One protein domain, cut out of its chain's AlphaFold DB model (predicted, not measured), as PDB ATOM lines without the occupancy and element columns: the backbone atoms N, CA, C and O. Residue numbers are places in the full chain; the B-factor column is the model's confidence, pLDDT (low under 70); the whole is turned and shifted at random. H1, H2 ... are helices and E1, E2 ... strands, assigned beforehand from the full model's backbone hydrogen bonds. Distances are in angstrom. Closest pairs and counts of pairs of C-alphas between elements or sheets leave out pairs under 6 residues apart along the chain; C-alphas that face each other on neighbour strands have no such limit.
ATOM      1  N   TRP A   3      11.109  13.050 -10.692       98.62
ATOM      2  CA  TRP A   3      12.416  12.430 -10.537       98.62
ATOM      3  C   TRP A   3      12.294  11.108  -9.802       98.62
ATOM      4  O   TRP A   3      11.603  11.030  -8.789       98.62
ATOM      5  N   HIS A   4      12.979  10.083 -10.293       98.75
ATOM      6  CA  HIS A   4      13.101   8.811  -9.591       98.75
ATOM      7  C   HIS A   4      14.482   8.721  -8.959       98.75
ATOM      8  O   HIS A   4      15.498   8.894  -9.639       98.75
ATOM      9  N   ALA A   5      14.511   8.466  -7.658       98.75
ATOM     10  CA  ALA A   5      15.735   8.241  -6.921       98.75
ATOM     11  C   ALA A   5      16.096   6.759  -6.896       98.75
ATOM     12  O   ALA A   5      15.238   5.885  -6.768       98.75
ATOM     13  N   TYR A   6      17.389   6.484  -6.978       98.62
ATOM     14  CA  TYR A   6      17.969   5.153  -6.961       98.62
ATOM     15  C   TYR A   6      19.171   5.151  -6.037       98.62
ATOM     16  O   TYR A   6      19.962   6.097  -6.007       98.62
ATOM     17  N   ARG A   7      19.338   4.054  -5.305       97.94
ATOM     18  CA  ARG A   7      20.519   3.833  -4.479       97.94
ATOM     19  C   ARG A   7      21.030   2.418  -4.643       97.94
ATOM     20  O   ARG A   7      20.252   1.470  -4.742       97.94
ATOM     21  N   TRP A   8      22.341   2.277  -4.592       97.94
ATOM     22  CA  TRP A   8      22.987   0.981  -4.490       97.94
ATOM     23  C   TRP A   8      24.224   1.098  -3.613       97.94
ATOM     24  O   TRP A   8      25.045   1.982  -3.836       97.94
ATOM     25  N   THR A   9      24.370   0.184  -2.655       97.00
ATOM     26  CA  THR A   9      25.592   0.035  -1.862       97.00
ATOM     27  C   THR A   9      25.979  -1.433  -1.837       97.00
ATOM     28  O   THR A   9      25.222  -2.256  -1.325       97.00
ATOM     29  N   GLY A  10      27.162  -1.773  -2.337       96.88
ATOM     30  CA  GLY A  10      27.605  -3.165  -2.447       96.88
ATOM     31  C   GLY A  10      29.118  -3.294  -2.529       96.88
ATOM     32  O   GLY A  10      29.836  -2.335  -2.236       96.88
ATOM     33  N   ASN A  11      29.604  -4.481  -2.896       97.50
ATOM     34  CA  ASN A  11      31.016  -4.678  -3.197       97.50
ATOM     35  C   ASN A  11      31.339  -3.950  -4.509       97.50
ATOM     36  O   ASN A  11      30.707  -4.186  -5.536       97.50
ATOM     37  N   GLY A  12      32.305  -3.032  -4.479       96.38
ATOM     38  CA  GLY A  12      32.634  -2.219  -5.645       96.38
ATOM     39  C   GLY A  12      33.173  -3.036  -6.822       96.38
ATOM     40  O   GLY A  12      32.996  -2.613  -7.964       96.38
ATOM     41  N   ALA A  13      33.756  -4.211  -6.566       97.00
ATOM     42  CA  ALA A  13      34.221  -5.122  -7.611       97.00
ATOM     43  C   ALA A  13      33.070  -5.668  -8.476       97.00
ATOM     44  O   ALA A  13      33.267  -5.880  -9.672       97.00
ATOM     45  N   ASP A  14      31.858  -5.801  -7.924       96.56
ATOM     46  CA  ASP A  14      30.692  -6.332  -8.648       96.56
ATOM     47  C   ASP A  14      30.317  -5.445  -9.845       96.56
ATOM     48  O   ASP A  14      29.807  -5.919 -10.858       96.56
ATOM     49  N   ARG A  15      30.646  -4.146  -9.786       95.75
ATOM     50  CA  ARG A  15      30.459  -3.216 -10.910       95.75
ATOM     51  C   ARG A  15      31.290  -3.576 -12.145       95.75
ATOM     52  O   ARG A  15      30.998  -3.041 -13.216       95.75
ATOM     53  N   GLY A  16      32.308  -4.428 -12.006       94.38
ATOM     54  CA  GLY A  16      33.080  -4.977 -13.120       94.38
ATOM     55  C   GLY A  16      32.269  -5.921 -14.013       94.38
ATOM     56  O   GLY A  16      32.643  -6.131 -15.164       94.38
ATOM     57  N   ASN A  17      31.127  -6.434 -13.535       93.69
ATOM     58  CA  ASN A  17      30.181  -7.169 -14.367       93.69
ATOM     59  C   ASN A  17      29.391  -6.196 -15.259       93.69
ATOM     60  O   ASN A  17      28.288  -5.756 -14.932       93.69
ATOM     61  N   GLU A  18      29.978  -5.816 -16.392       91.88
ATOM     62  CA  GLU A  18      29.350  -4.864 -17.308       91.88
ATOM     63  C   GLU A  18      28.074  -5.396 -17.967       91.88
ATOM     64  O   GLU A  18      27.191  -4.598 -18.289       91.88
ATOM     65  N   GLY A  19      27.969  -6.715 -18.171       92.19
ATOM     66  CA  GLY A  19      26.809  -7.337 -18.812       92.19
ATOM     67  C   GLY A  19      25.524  -6.971 -18.078       92.19
ATOM     68  O   GLY A  19      24.602  -6.414 -18.664       92.19
ATOM     69  N   GLU A  20      25.509  -7.142 -16.762       95.00
ATOM     70  CA  GLU A  20      24.376  -6.804 -15.891       95.00
ATOM     71  C   GLU A  20      24.044  -5.300 -15.790       95.00
ATOM     72  O   GLU A  20      23.008  -4.908 -15.244       95.00
ATOM     73  N   ARG A  21      24.915  -4.432 -16.314       96.38
ATOM     74  CA  ARG A  21      24.820  -2.968 -16.209       96.38
ATOM     75  C   ARG A  21      24.437  -2.295 -17.530       96.38
ATOM     76  O   ARG A  21      24.337  -1.067 -17.576       96.38
ATOM     77  N   ARG A  22      24.208  -3.070 -18.596       95.75
ATOM     78  CA  ARG A  22      23.822  -2.584 -19.932       95.75
ATOM     79  C   ARG A  22      22.406  -3.051 -20.297       95.75
ATOM     80  O   ARG A  22      22.176  -4.255 -20.280       95.75
ATOM     81  N   PRO A  23      21.490  -2.161 -20.726       94.56
ATOM     82  CA  PRO A  23      20.118  -2.544 -21.093       94.56
ATOM     83  C   PRO A  23      19.988  -3.606 -22.195       94.56
ATOM     84  O   PRO A  23      18.938  -4.220 -22.321       94.56
ATOM     85  N   SER A  24      21.030  -3.822 -23.003       93.56
ATOM     86  CA  SER A  24      21.058  -4.866 -24.034       93.56
ATOM     87  C   SER A  24      21.205  -6.287 -23.477       93.56
ATOM     88  O   SER A  24      21.086  -7.244 -24.234       93.56
ATOM     89  N   SER A  25      21.523  -6.436 -22.189       95.69
ATOM     90  CA  SER A  25      21.668  -7.734 -21.531       95.69
ATOM     91  C   SER A  25      20.335  -8.226 -20.955       95.69
ATOM     92  O   SER A  25      19.622  -7.427 -20.339       95.69
ATOM     93  N   PRO A  26      20.018  -9.532 -21.058       93.94
ATOM     94  CA  PRO A  26      18.827 -10.108 -20.432       93.94
ATOM     95  C   PRO A  26      18.845 -10.018 -18.898       93.94
ATOM     96  O   PRO A  26      17.784  -9.956 -18.283       93.94
ATOM     97  N   ASP A  27      20.025  -9.947 -18.279       93.75
ATOM     98  CA  ASP A  27      20.163  -9.898 -16.816       93.75
ATOM     99  C   ASP A  27      19.981  -8.480 -16.253       93.75
ATOM    100  O   ASP A  27      19.805  -8.282 -15.046       93.75
ATOM    101  N   PHE A  28      20.001  -7.464 -17.122       95.69
ATOM    102  CA  PHE A  28      19.934  -6.066 -16.711       95.69
ATOM    103  C   PHE A  28      18.696  -5.729 -15.869       95.69
ATOM    104  O   PHE A  28      18.876  -5.093 -14.828       95.69
ATOM    105  N   PRO A  29      17.460  -6.135 -16.220       92.12
ATOM    106  CA  PRO A  29      16.284  -5.794 -15.418       92.12
ATOM    107  C   PRO A  29      16.339  -6.380 -13.999       92.12
ATOM    108  O   PRO A  29      15.885  -5.743 -13.047       92.12
ATOM    109  N   GLY A  30      16.921  -7.574 -13.847       90.94
ATOM    110  CA  GLY A  30      17.064  -8.258 -12.560       90.94
ATOM    111  C   GLY A  30      18.212  -7.718 -11.708       90.94
ATOM    112  O   GLY A  30      18.110  -7.700 -10.479       90.94
ATOM    113  N   SER A  31      19.280  -7.224 -12.335       95.19
ATOM    114  CA  SER A  31      20.480  -6.812 -11.614       95.19
ATOM    115  C   SER A  31      20.245  -5.618 -10.685       95.19
ATOM    116  O   SER A  31      19.613  -4.618 -11.043       95.19
ATOM    117  N   HIS A  32      20.822  -5.709  -9.488       93.94
ATOM    118  CA  HIS A  32      20.878  -4.620  -8.514       93.94
ATOM    119  C   HIS A  32      21.954  -3.583  -8.854       93.94
ATOM    120  O   HIS A  32      21.959  -2.508  -8.258       93.94
ATOM    121  N   LEU A  33      22.875  -3.903  -9.769       97.38
ATOM    122  CA  LEU A  33      24.016  -3.052 -10.062       97.38
ATOM    123  C   LEU A  33      23.580  -1.734 -10.715       97.38
ATOM    124  O   LEU A  33      22.664  -1.731 -11.551       97.38
ATOM    125  N   PRO A  34      24.264  -0.621 -10.386       97.56
ATOM    126  CA  PRO A  34      24.031   0.645 -11.055       97.56
ATOM    127  C   PRO A  34      24.328   0.500 -12.554       97.56
ATOM    128  O   PRO A  34      25.305  -0.157 -12.913       97.56
ATOM    129  N   PRO A  35      23.538   1.101 -13.449       97.50
ATOM    130  CA  PRO A  35      23.740   0.991 -14.887       97.50
ATOM    131  C   PRO A  35      25.056   1.640 -15.352       97.50
ATOM    132  O   PRO A  35      25.741   2.343 -14.603       97.50
ATOM    133  N   MET A  36      25.429   1.394 -16.610       95.00
ATOM    134  CA  MET A  36      26.572   2.051 -17.257       95.00
ATOM    135  C   MET A  36      26.284   3.515 -17.606       95.00
ATOM    136  O   MET A  36      27.172   4.352 -17.463       95.00
ATOM    137  N   ARG A  37      25.058   3.839 -18.039       95.25
ATOM    138  CA  ARG A  37      24.602   5.223 -18.243       95.25
ATOM    139  C   ARG A  37      23.583   5.586 -17.176       95.25
ATOM    140  O   ARG A  37      22.676   4.806 -16.913       95.25
ATOM    141  N   THR A  38      23.690   6.784 -16.615       96.88
ATOM    142  CA  THR A  38      22.817   7.266 -15.534       96.88
ATOM    143  C   THR A  38      21.327   7.158 -15.888       96.88
ATOM    144  O   THR A  38      20.574   6.537 -15.148       96.88
ATOM    145  N   GLY A  39      20.902   7.626 -17.064       97.56
ATOM    146  CA  GLY A  39      19.495   7.533 -17.479       97.56
ATOM    147  C   GLY A  39      18.949   6.102 -17.623       97.56
ATOM    148  O   GLY A  39      17.737   5.902 -17.541       97.56
ATOM    149  N   ASP A  40      19.806   5.083 -17.796       97.81
ATOM    150  CA  ASP A  40      19.368   3.683 -17.933       97.81
ATOM    151  C   ASP A  40      18.784   3.115 -16.626       97.81
ATOM    152  O   ASP A  40      18.189   2.040 -16.638       97.81
ATOM    153  N   TRP A  41      18.870   3.841 -15.508       97.94
ATOM    154  CA  TRP A  41      18.108   3.524 -14.299       97.94
ATOM    155  C   TRP A  41      16.598   3.439 -14.573       97.94
ATOM    156  O   TRP A  41      15.928   2.597 -13.982       97.94
ATOM    157  N   LEU A  42      16.068   4.230 -15.515       97.81
ATOM    158  CA  LEU A  42      14.654   4.174 -15.911       97.81
ATOM    159  C   LEU A  42      14.273   2.884 -16.656       97.81
ATOM    160  O   LEU A  42      13.096   2.569 -16.767       97.81
ATOM    161  N   ALA A  43      15.244   2.120 -17.162       96.75
ATOM    162  CA  ALA A  43      14.982   0.803 -17.743       96.75
ATOM    163  C   ALA A  43      14.939  -0.317 -16.686       96.75
ATOM    164  O   ALA A  43      14.631  -1.464 -17.012       96.75
ATOM    165  N   LYS A  44      15.269  -0.018 -15.421       96.69
ATOM    166  CA  LYS A  44      15.112  -0.954 -14.301       96.69
ATOM    167  C   LYS A  44      13.645  -0.973 -13.839       96.69
ATOM    168  O   LYS A  44      12.957   0.042 -13.952       96.69
ATOM    169  N   PRO A  45      13.156  -2.094 -13.277       95.81
ATOM    170  CA  PRO A  45      11.776  -2.187 -12.809       95.81
ATOM    171  C   PRO A  45      11.492  -1.207 -11.662       95.81
ATOM    172  O   PRO A  45      12.393  -0.849 -10.902       95.81
ATOM    173  N   ALA A  46      10.217  -0.845 -11.483       96.88
ATOM    174  CA  ALA A  46       9.756   0.060 -10.425       96.88
ATOM    175  C   ALA A  46      10.222  -0.336  -9.015       96.88
ATOM    176  O   ALA A  46      10.481   0.527  -8.186       96.88
ATOM    177  N   SER A  47      10.404  -1.634  -8.753       95.81
ATOM    178  CA  SER A  47      10.925  -2.153  -7.480       95.81
ATOM    179  C   SER A  47      12.364  -1.721  -7.159       95.81
ATOM    180  O   SER A  47      12.841  -1.956  -6.048       95.81
ATOM    181  N   ARG A  48      13.083  -1.112  -8.114       96.69
ATOM    182  CA  ARG A  48      14.411  -0.509  -7.913       96.69
ATOM    183  C   ARG A  48      14.363   0.968  -7.543       96.69
ATOM    184  O   ARG A  48      15.393   1.495  -7.131       96.69
ATOM    185  N   ILE A  49      13.211   1.618  -7.682       98.25
ATOM    186  CA  ILE A  49      13.039   3.014  -7.290       98.25
ATOM    187  C   ILE A  49      13.089   3.085  -5.764       98.25
ATOM    188  O   ILE A  49      12.328   2.411  -5.072       98.25
ATOM    189  N   ALA A  50      14.005   3.896  -5.244       98.31
ATOM    190  CA  ALA A  50      14.100   4.179  -3.820       98.31
ATOM    191  C   ALA A  50      13.023   5.179  -3.381       98.31
ATOM    192  O   ALA A  50      12.453   5.012  -2.308       98.31
ATOM    193  N   ASP A  51      12.759   6.196  -4.206       98.56
ATOM    194  CA  ASP A  51      11.709   7.192  -3.981       98.56
ATOM    195  C   ASP A  51      11.362   7.937  -5.287       98.56
ATOM    196  O   ASP A  51      12.109   7.870  -6.267       98.56
ATOM    197  N   THR A  52      10.231   8.642  -5.325       98.69
ATOM    198  CA  THR A  52       9.808   9.472  -6.463       98.69
ATOM    199  C   THR A  52       9.383  10.859  -6.010       98.69
ATOM    200  O   THR A  52       8.491  11.014  -5.180       98.69
ATOM    201  N   PHE A  53       9.951  11.881  -6.643       98.62
ATOM    202  CA  PHE A  53       9.758  13.276  -6.267       98.62
ATOM    203  C   PHE A  53       9.060  14.072  -7.358       98.62
ATOM    204  O   PHE A  53       9.337  13.911  -8.547       98.62
ATOM    205  N   HIS A  54       8.186  14.981  -6.931       98.06
ATOM    206  CA  HIS A  54       7.505  15.941  -7.804       98.06
ATOM    207  C   HIS A  54       8.033  17.373  -7.622       98.06
ATOM    208  O   HIS A  54       7.738  18.234  -8.451       98.06
ATOM    209  N   GLY A  55       8.859  17.612  -6.596       97.94
ATOM    210  CA  GLY A  55       9.640  18.828  -6.390       97.94
ATOM    211  C   GLY A  55      11.142  18.537  -6.431       97.94
ATOM    212  O   GLY A  55      11.603  17.540  -5.879       97.94
ATOM    213  N   ALA A  56      11.916  19.410  -7.083       97.50
ATOM    214  CA  ALA A  56      13.368  19.247  -7.175       97.50
ATOM    215  C   ALA A  56      14.047  19.363  -5.798       97.50
ATOM    216  O   ALA A  56      14.943  18.581  -5.500       97.50
ATOM    217  N   GLU A  57      13.587  20.275  -4.934       98.25
ATOM    218  CA  GLU A  57      14.130  20.417  -3.573       98.25
ATOM    219  C   GLU A  57      13.901  19.169  -2.714       98.25
ATOM    220  O   GLU A  57      14.786  18.803  -1.945       98.25
ATOM    221  N   ASP A  58      12.780  18.458  -2.880       98.62
ATOM    222  CA  ASP A  58      12.541  17.198  -2.162       98.62
ATOM    223  C   ASP A  58      13.565  16.132  -2.578       98.62
ATOM    224  O   ASP A  58      14.135  15.435  -1.736       98.62
ATOM    225  N   ALA A  59      13.870  16.056  -3.878       98.69
ATOM    226  CA  ALA A  59      14.892  15.153  -4.401       98.69
ATOM    227  C   ALA A  59      16.305  15.524  -3.918       98.69
ATOM    228  O   ALA A  59      17.109  14.645  -3.599       98.69
ATOM    229  N   VAL A  60      16.609  16.823  -3.817       98.75
ATOM    230  CA  VAL A  60      17.863  17.328  -3.232       98.75
ATOM    231  C   VAL A  60      17.938  17.004  -1.737       98.75
ATOM    232  O   VAL A  60      18.987  16.581  -1.250       98.75
ATOM    233  N   GLY A  61      16.831  17.136  -1.006       98.69
ATOM    234  CA  GLY A  61      16.729  16.746   0.399       98.69
ATOM    235  C   GLY A  61      16.987  15.253   0.605       98.69
ATOM    236  O   GLY A  61      17.731  14.869   1.510       98.69
ATOM    237  N   TRP A  62      16.454  14.409  -0.282       98.69
ATOM    238  CA  TRP A  62      16.744  12.976  -0.285       98.69
ATOM    239  C   TRP A  62      18.229  12.687  -0.527       98.69
ATOM    240  O   TRP A  62      18.832  11.915   0.220       98.69
ATOM    241  N   LEU A  63      18.845  13.354  -1.509       98.56
ATOM    242  CA  LEU A  63      20.278  13.236  -1.787       98.56
ATOM    243  C   LEU A  63      21.131  13.610  -0.563       98.56
ATOM    244  O   LEU A  63      22.036  12.858  -0.198       98.56
ATOM    245  N   ALA A  64      20.816  14.724   0.105       98.19
ATOM    246  CA  ALA A  64      21.490  15.142   1.334       98.19
ATOM    247  C   ALA A  64      21.354  14.087   2.444       98.19
ATOM    248  O   ALA A  64      22.338  13.721   3.089       98.19
ATOM    249  N   GLY A  65      20.140  13.563   2.639       98.00
ATOM    250  CA  GLY A  65      19.848  12.547   3.644       98.00
ATOM    251  C   GLY A  65      20.574  11.224   3.394       98.00
ATOM    252  O   GLY A  65      21.113  10.637   4.332       98.00
ATOM    253  N   GLU A  66      20.624  10.745   2.149       97.69
ATOM    254  CA  GLU A  66      21.350   9.517   1.812       97.69
ATOM    255  C   GLU A  66      22.871   9.707   1.879       97.69
ATOM    256  O   GLU A  66      23.568   8.822   2.375       97.69
ATOM    257  N   TYR A  67      23.398  10.858   1.449       96.00
ATOM    258  CA  TYR A  67      24.836  11.126   1.528       96.00
ATOM    259  C   TYR A  67      25.315  11.288   2.979       96.00
ATOM    260  O   TYR A  67      26.348  10.742   3.367       96.00
ATOM    261  N   GLY A  68      24.524  11.940   3.835       94.38
ATOM    262  CA  GLY A  68      24.828  12.056   5.265       94.38
ATOM    263  C   GLY A  68      24.986  10.699   5.967       94.38
ATOM    264  O   GLY A  68      25.784  10.569   6.893       94.38
ATOM    265  N   LYS A  69      24.299   9.652   5.485       93.69
ATOM    266  CA  LYS A  69      24.410   8.281   6.022       93.69
ATOM    267  C   LYS A  69      25.738   7.600   5.681       93.69
ATOM    268  O   LYS A  69      26.087   6.625   6.345       93.69
ATOM    269  N   VAL A  70      26.472   8.068   4.666       90.75
ATOM    270  CA  VAL A  70      27.718   7.420   4.212       90.75
ATOM    271  C   VAL A  70      28.992   8.076   4.740       90.75
ATOM    272  O   VAL A  70      30.035   7.427   4.713       90.75
ATOM    273  N   GLY A  71      28.922   9.313   5.245       83.31
ATOM    274  CA  GLY A  71      30.087  10.174   5.499       83.31
ATOM    275  C   GLY A  71      31.249   9.509   6.251       83.31
ATOM    276  O   GLY A  71      32.374   9.501   5.761       83.31
ATOM    277  N   ALA A  72      30.988   8.874   7.399       86.25
ATOM    278  CA  ALA A  72      32.036   8.235   8.211       86.25
ATOM    279  C   ALA A  72      32.682   6.998   7.552       86.25
ATOM    280  O   ALA A  72      33.757   6.565   7.958       86.25
ATOM    281  N   ALA A  73      32.024   6.418   6.548       90.81
ATOM    282  CA  ALA A  73      32.466   5.209   5.868       90.81
ATOM    283  C   ALA A  73      33.151   5.489   4.518       90.81
ATOM    284  O   ALA A  73      33.565   4.539   3.851       90.81
ATOM    285  N   LEU A  74      33.284   6.756   4.108       93.00
ATOM    286  CA  LEU A  74      34.004   7.141   2.894       93.00
ATOM    287  C   LEU A  74      35.486   6.749   2.991       93.00
ATOM    288  O   LEU A  74      36.132   6.948   4.019       93.00
ATOM    289  N   LEU A  75      36.035   6.199   1.905       90.88
ATOM    290  CA  LEU A  75      37.423   5.725   1.866       90.88
ATOM    291  C   LEU A  75      38.433   6.874   1.989       90.88
ATOM    292  O   LEU A  75      39.433   6.746   2.688       90.88
ATOM    293  N   CYS A  76      38.177   7.986   1.304       86.06
ATOM    294  CA  CYS A  76      39.073   9.143   1.256       86.06
ATOM    295  C   CYS A  76      38.524  10.350   2.032       86.06
ATOM    296  O   CYS A  76      38.997  11.465   1.821       86.06
ATOM    297  N   GLY A  77      37.517  10.136   2.887       84.44
ATOM    298  CA  GLY A  77      36.710  11.224   3.436       84.44
ATOM    299  C   GLY A  77      35.935  11.973   2.348       84.44
ATOM    300  O   GLY A  77      35.881  11.540   1.191       84.44
ATOM    301  N   ASP A  78      35.323  13.092   2.724       83.25
ATOM    302  CA  ASP A  78      34.636  13.950   1.766       83.25
ATOM    303  C   ASP A  78      35.627  14.898   1.076       83.25
ATOM    304  O   ASP A  78      36.298  15.699   1.726       83.25
ATOM    305  N   ARG A  79      35.746  14.772  -0.250       85.00
ATOM    306  CA  ARG A  79      36.630  15.608  -1.084       85.00
ATOM    307  C   ARG A  79      35.898  16.747  -1.783       85.00
ATOM    308  O   ARG A  79      36.555  17.679  -2.234       85.00
ATOM    309  N   ILE A  80      34.580  16.630  -1.935       90.00
ATOM    310  CA  ILE A  80      33.731  17.647  -2.558       90.00
ATOM    311  C   ILE A  80      32.644  17.933  -1.535       90.00
ATOM    312  O   ILE A  80      31.750  17.088  -1.413       90.00
ATOM    313  N   PRO A  81      32.724  19.075  -0.835       91.88
ATOM    314  CA  PRO A  81      31.800  19.394   0.235       91.88
ATOM    315  C   PRO A  81      30.347  19.171  -0.179       91.88
ATOM    316  O   PRO A  81      29.941  19.469  -1.309       91.88
ATOM    317  N   LEU A  82      29.557  18.607   0.732       94.38
ATOM    318  CA  LEU A  82      28.159  18.282   0.468       94.38
ATOM    319  C   LEU A  82      27.376  19.504  -0.039       94.38
ATOM    320  O   LEU A  82      26.537  19.360  -0.925       94.38
ATOM    321  N   GLU A  83      27.654  20.701   0.473       96.19
ATOM    322  CA  GLU A  83      27.024  21.943   0.030       96.19
ATOM    323  C   GLU A  83      27.216  22.223  -1.466       96.19
ATOM    324  O   GLU A  83      26.244  22.598  -2.125       96.19
ATOM    325  N   ASP A  84      28.404  21.960  -2.018       97.06
ATOM    326  CA  ASP A  84      28.707  22.176  -3.435       97.06
ATOM    327  C   ASP A  84      27.927  21.179  -4.296       97.06
ATOM    328  O   ASP A  84      27.265  21.549  -5.265       97.06
ATOM    329  N   ARG A  85      27.897  19.905  -3.878       97.00
ATOM    330  CA  ARG A  85      27.109  18.864  -4.559       97.00
ATOM    331  C   ARG A  85      25.621  19.196  -4.576       97.00
ATOM    332  O   ARG A  85      24.930  18.923  -5.558       97.00
ATOM    333  N   LEU A  86      25.111  19.735  -3.468       98.31
ATOM    334  CA  LEU A  86      23.710  20.118  -3.348       98.31
ATOM    335  C   LEU A  86      23.403  21.379  -4.157       98.31
ATOM    336  O   LEU A  86      22.315  21.464  -4.720       98.31
ATOM    337  N   ALA A  87      24.324  22.340  -4.237       98.44
ATOM    338  CA  ALA A  87      24.182  23.504  -5.108       98.44
ATOM    339  C   ALA A  87      24.082  23.077  -6.581       98.44
ATOM    340  O   ALA A  87      23.138  23.478  -7.265       98.44
ATOM    341  N   ASP A  88      24.961  22.175  -7.027       98.12
ATOM    342  CA  ASP A  88      24.906  21.601  -8.375       98.12
ATOM    343  C   ASP A  88      23.585  20.859  -8.615       98.12
ATOM    344  O   ASP A  88      22.924  21.063  -9.632       98.12
ATOM    345  N   ALA A  89      23.144  20.021  -7.673       98.50
ATOM    346  CA  ALA A  89      21.891  19.287  -7.823       98.50
ATOM    347  C   ALA A  89      20.666  20.218  -7.928       98.50
ATOM    348  O   ALA A  89      19.759  19.946  -8.721       98.50
ATOM    349  N   ARG A  90      20.652  21.327  -7.175       98.62
ATOM    350  CA  ARG A  90      19.593  22.351  -7.252       98.62
ATOM    351  C   ARG A  90      19.556  23.060  -8.599       98.62
ATOM    352  O   ARG A  90      18.467  23.368  -9.072       98.62
ATOM    353  N   ASP A  91      20.706  23.291  -9.226       98.50
ATOM    354  CA  ASP A  91      20.756  23.866 -10.573       98.50
ATOM    355  C   ASP A  91      20.341  22.844 -11.648       98.50
ATOM    356  O   ASP A  91      19.518  23.129 -12.520       98.50
ATOM    357  N   LEU A  92      20.879  21.625 -11.577       98.31
ATOM    358  CA  LEU A  92      20.777  20.630 -12.643       98.31
ATOM    359  C   LEU A  92      19.385  19.988 -12.757       98.31
ATOM    360  O   LEU A  92      18.853  19.859 -13.867       98.31
ATOM    361  N   LEU A  93      18.767  19.603 -11.635       98.25
ATOM    362  CA  LEU A  93      17.514  18.835 -11.651       98.25
ATOM    363  C   LEU A  93      16.341  19.589 -12.309       98.25
ATOM    364  O   LEU A  93      15.691  19.000 -13.182       98.25
ATOM    365  N   PRO A  94      16.068  20.877 -12.002       97.50
ATOM    366  CA  PRO A  94      15.007  21.641 -12.668       97.50
ATOM    367  C   PRO A  94      15.254  21.825 -14.169       97.50
ATOM    368  O   PRO A  94      14.314  21.958 -14.956       97.50
ATOM    369  N   ARG A  95      16.525  21.800 -14.587       96.94
ATOM    370  CA  ARG A  95      16.939  21.902 -15.991       96.94
ATOM    371  C   ARG A  95      16.811  20.575 -16.734       96.94
ATOM    372  O   ARG A  95      17.116  20.544 -17.927       96.94
ATOM    373  N   GLY A  96      16.328  19.513 -16.087       96.81
ATOM    374  CA  GLY A  96      16.142  18.194 -16.685       96.81
ATOM    375  C   GLY A  96      17.448  17.431 -16.888       96.81
ATOM    376  O   GLY A  96      17.550  16.675 -17.857       96.81
ATOM    377  N   VAL A  97      18.444  17.678 -16.034       97.88
ATOM    378  CA  VAL A  97      19.729  16.974 -16.026       97.88
ATOM    379  C   VAL A  97      19.762  16.024 -14.832       97.88
ATOM    380  O   VAL A  97      19.457  16.420 -13.710       97.88
ATOM    381  N   ASP A  98      20.112  14.762 -15.078       98.44
ATOM    382  CA  ASP A  98      20.240  13.754 -14.024       98.44
ATOM    383  C   ASP A  98      21.402  14.081 -13.079       98.44
ATOM    384  O   ASP A  98      22.447  14.573 -13.506       98.44
ATOM    385  N   VAL A  99      21.258  13.714 -11.808       98.44
ATOM    386  CA  VAL A  99      22.330  13.805 -10.809       98.44
ATOM    387  C   VAL A  99      22.729  12.397 -10.391       98.44
ATOM    388  O   VAL A  99      21.871  11.574 -10.077       98.44
ATOM    389  N   GLN A 100      24.030  12.106 -10.369       97.88
ATOM    390  CA  GLN A 100      24.547  10.843  -9.849       97.88
ATOM    391  C   GLN A 100      25.856  11.050  -9.095       97.88
ATOM    392  O   GLN A 100      26.815  11.599  -9.635       97.88
ATOM    393  N   TRP A 101      25.910  10.542  -7.869       97.31
ATOM    394  CA  TRP A 101      27.101  10.515  -7.030       97.31
ATOM    395  C   TRP A 101      27.549   9.078  -6.823       97.31
ATOM    396  O   TRP A 101      26.731   8.177  -6.625       97.31
ATOM    397  N   GLY A 102      28.859   8.862  -6.878       95.50
ATOM    398  CA  GLY A 102      29.461   7.553  -6.694       95.50
ATOM    399  C   GLY A 102      30.697   7.666  -5.824       95.50
ATOM    400  O   GLY A 102      31.637   8.352  -6.215       95.50
ATOM    401  N   GLU A 103      30.706   6.982  -4.685       95.62
ATOM    402  CA  GLU A 103      31.805   7.066  -3.724       95.62
ATOM    403  C   GLU A 103      32.333   5.689  -3.336       95.62
ATOM    404  O   GLU A 103      31.572   4.745  -3.091       95.62
ATOM    405  N   TRP A 104      33.659   5.599  -3.234       96.31
ATOM    406  CA  TRP A 104      34.319   4.462  -2.609       96.31
ATOM    407  C   TRP A 104      34.212   4.568  -1.093       96.31
ATOM    408  O   TRP A 104      34.487   5.606  -0.491       96.31
ATOM    409  N   MET A 105      33.847   3.451  -0.482       95.94
ATOM    410  CA  MET A 105      33.733   3.287   0.955       95.94
ATOM    411  C   MET A 105      34.814   2.327   1.455       95.94
ATOM    412  O   MET A 105      35.407   1.555   0.695       95.94
ATOM    413  N   GLN A 106      35.060   2.357   2.759       94.69
ATOM    414  CA  GLN A 106      35.950   1.411   3.425       94.69
ATOM    415  C   GLN A 106      35.514  -0.045   3.171       94.69
ATOM    416  O   GLN A 106      34.338  -0.344   2.947       94.69
ATOM    417  N   GLY A 107      36.480  -0.969   3.194       94.69
ATOM    418  CA  GLY A 107      36.221  -2.396   2.969       94.69
ATOM    419  C   GLY A 107      35.883  -2.762   1.519       94.69
ATOM    420  O   GLY A 107      35.196  -3.753   1.292       94.69
ATOM    421  N   GLY A 108      36.314  -1.959   0.537       95.88
ATOM    422  CA  GLY A 108      36.094  -2.237  -0.891       95.88
ATOM    423  C   GLY A 108      34.644  -2.053  -1.345       95.88
ATOM    424  O   GLY A 108      34.254  -2.536  -2.409       95.88
ATOM    425  N   ARG A 109      33.823  -1.370  -0.543       97.19
ATOM    426  CA  ARG A 109      32.425  -1.096  -0.870       97.19
ATOM    427  C   ARG A 109      32.299   0.151  -1.736       97.19
ATOM    428  O   ARG A 109      33.163   1.022  -1.730       97.19
ATOM    429  N   PHE A 110      31.193   0.247  -2.457       97.25
ATOM    430  CA  PHE A 110      30.875   1.411  -3.275       97.25
ATOM    431  C   PHE A 110      29.411   1.788  -3.092       97.25
ATOM    432  O   PHE A 110      28.555   0.903  -3.056       97.25
ATOM    433  N   VAL A 111      29.129   3.087  -3.004       97.38
ATOM    434  CA  VAL A 111      27.766   3.630  -2.988       97.38
ATOM    435  C   VAL A 111      27.496   4.415  -4.264       97.38
ATOM    436  O   VAL A 111      28.340   5.169  -4.732       97.38
ATOM    437  N   THR A 112      26.318   4.227  -4.847       98.06
ATOM    438  CA  THR A 112      25.762   5.057  -5.919       98.06
ATOM    439  C   THR A 112      24.453   5.655  -5.435       98.06
ATOM    440  O   THR A 112      23.583   4.910  -4.989       98.06
ATOM    441  N   LEU A 113      24.314   6.972  -5.550       98.44
ATOM    442  CA  LEU A 113      23.077   7.716  -5.315       98.44
ATOM    443  C   LEU A 113      22.732   8.440  -6.613       98.44
ATOM    444  O   LEU A 113      23.565   9.177  -7.134       98.44
ATOM    445  N   GLY A 114      21.548   8.202  -7.162       98.44
ATOM    446  CA  GLY A 114      21.125   8.784  -8.432       98.44
ATOM    447  C   GLY A 114      19.721   9.356  -8.344       98.44
ATOM    448  O   GLY A 114      18.845   8.725  -7.767       98.44
ATOM    449  N   VAL A 115      19.505  10.522  -8.941       98.75
ATOM    450  CA  VAL A 115      18.193  11.145  -9.136       98.75
ATOM    451  C   VAL A 115      18.032  11.407 -10.625       98.75
ATOM    452  O   VAL A 115      18.802  12.160 -11.223       98.75
ATOM    453  N   ILE A 116      17.043  10.751 -11.225       98.69
ATOM    454  CA  ILE A 116      16.906  10.639 -12.677       98.69
ATOM    455  C   ILE A 116      15.644  11.356 -13.125       98.69
ATOM    456  O   ILE A 116      14.551  11.068 -12.633       98.69
ATOM    457  N   CYS A 117      15.796  12.281 -14.066       98.38
ATOM    458  CA  CYS A 117      14.697  13.038 -14.642       98.38
ATOM    459  C   CYS A 117      13.812  12.124 -15.489       98.38
ATOM    460  O   CYS A 117      14.294  11.410 -16.369       98.38
ATOM    461  N   CYS A 118      12.502  12.193 -15.258       98.12
ATOM    462  CA  CYS A 118      11.494  11.454 -16.000       98.12
ATOM    463  C   CYS A 118      10.407  12.428 -16.524       98.12
ATOM    464  O   CYS A 118       9.730  13.105 -15.733       98.12
ATOM    465  N   PRO A 119      10.227  12.563 -17.856       97.06
ATOM    466  CA  PRO A 119      10.969  11.883 -18.925       97.06
ATOM    467  C   PRO A 119      12.434  12.340 -19.014       97.06
ATOM    468  O   PRO A 119      12.749  13.499 -18.728       97.06
TER     469      PRO A 119
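What this domain is: This is residues 3 to 119 of the 130 residues of an uncharacterized protein of Nonomuraea wenchangensis (UniProt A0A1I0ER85). A twisted antiparallel sheet of four strands makes the middle, with the helical hairpin H3 and H4 packed on one face, H3 along the strands. The short helices H1 and H2 are on the face opposite H3, and the long loop of residues 17 to 37 joins them. The printed part has 117 residues, in the order E1 H1 H2 E2 H3 H4 E3 E4, and is of mixed class; the sheet's order is E2 E1 E4 E3. It is compact, with a radius of gyration of the C-alphas of 13.9 A, and flat, spanning 38 by 36 by 19 A.

Where its parts are: E1, residues 3 to 11, begins at C-alpha 3 (12.416, 12.430, -10.537) and is 26.3 A long. H1 is residues 12 to 16, H2 38 to 43 and E2 51 to 53. H3, residues 56 to 68, measures 18.4 A; H4, 82 to 92, 15.2 A. E3, residues 99 to 105, measures 19.5 A; E4, 109 to 118, measures 28.7 A and ends at C-alpha 118 (11.494, 11.454, -16.000).

How they stand to each other: Within hydrogen-bond range across the antiparallel neighbour strands are N 6 and O 114 of E1 and E4, 2.8 A apart, N 5 and O 51 of E1 and E2, 2.8 A apart, and N 101 and O 113 of the hairpin E3 and E4, 2.8 A apart. H3 is over E1 and E4 at a height over the sheet of 9.0 A; its closest C-alphas to E4 are Ala 59 and Val 115, 7.0 A. H3 and H4 touch at Val 60 and Ala 89, C-alphas 6.4 A apart, a shallow tilt of 26 degrees, opposite ways. H2 runs across the strands, 68 degrees to E1 on the local plane. Every O i to N i+4 pair is within range in H3 and H4; H1 has 0 of 1 and H2 0 of 2, against 2 of 2 and 3 of 3 O i to N i+3 pairs.

The domain as a whole: The C-alphas farthest apart, Pro 26 and Glu 83, are 38.9 A apart. The printed part has no cut; the links H1 to H2 and H3 to H4 are long. No printed residue is under 70 in pLDDT.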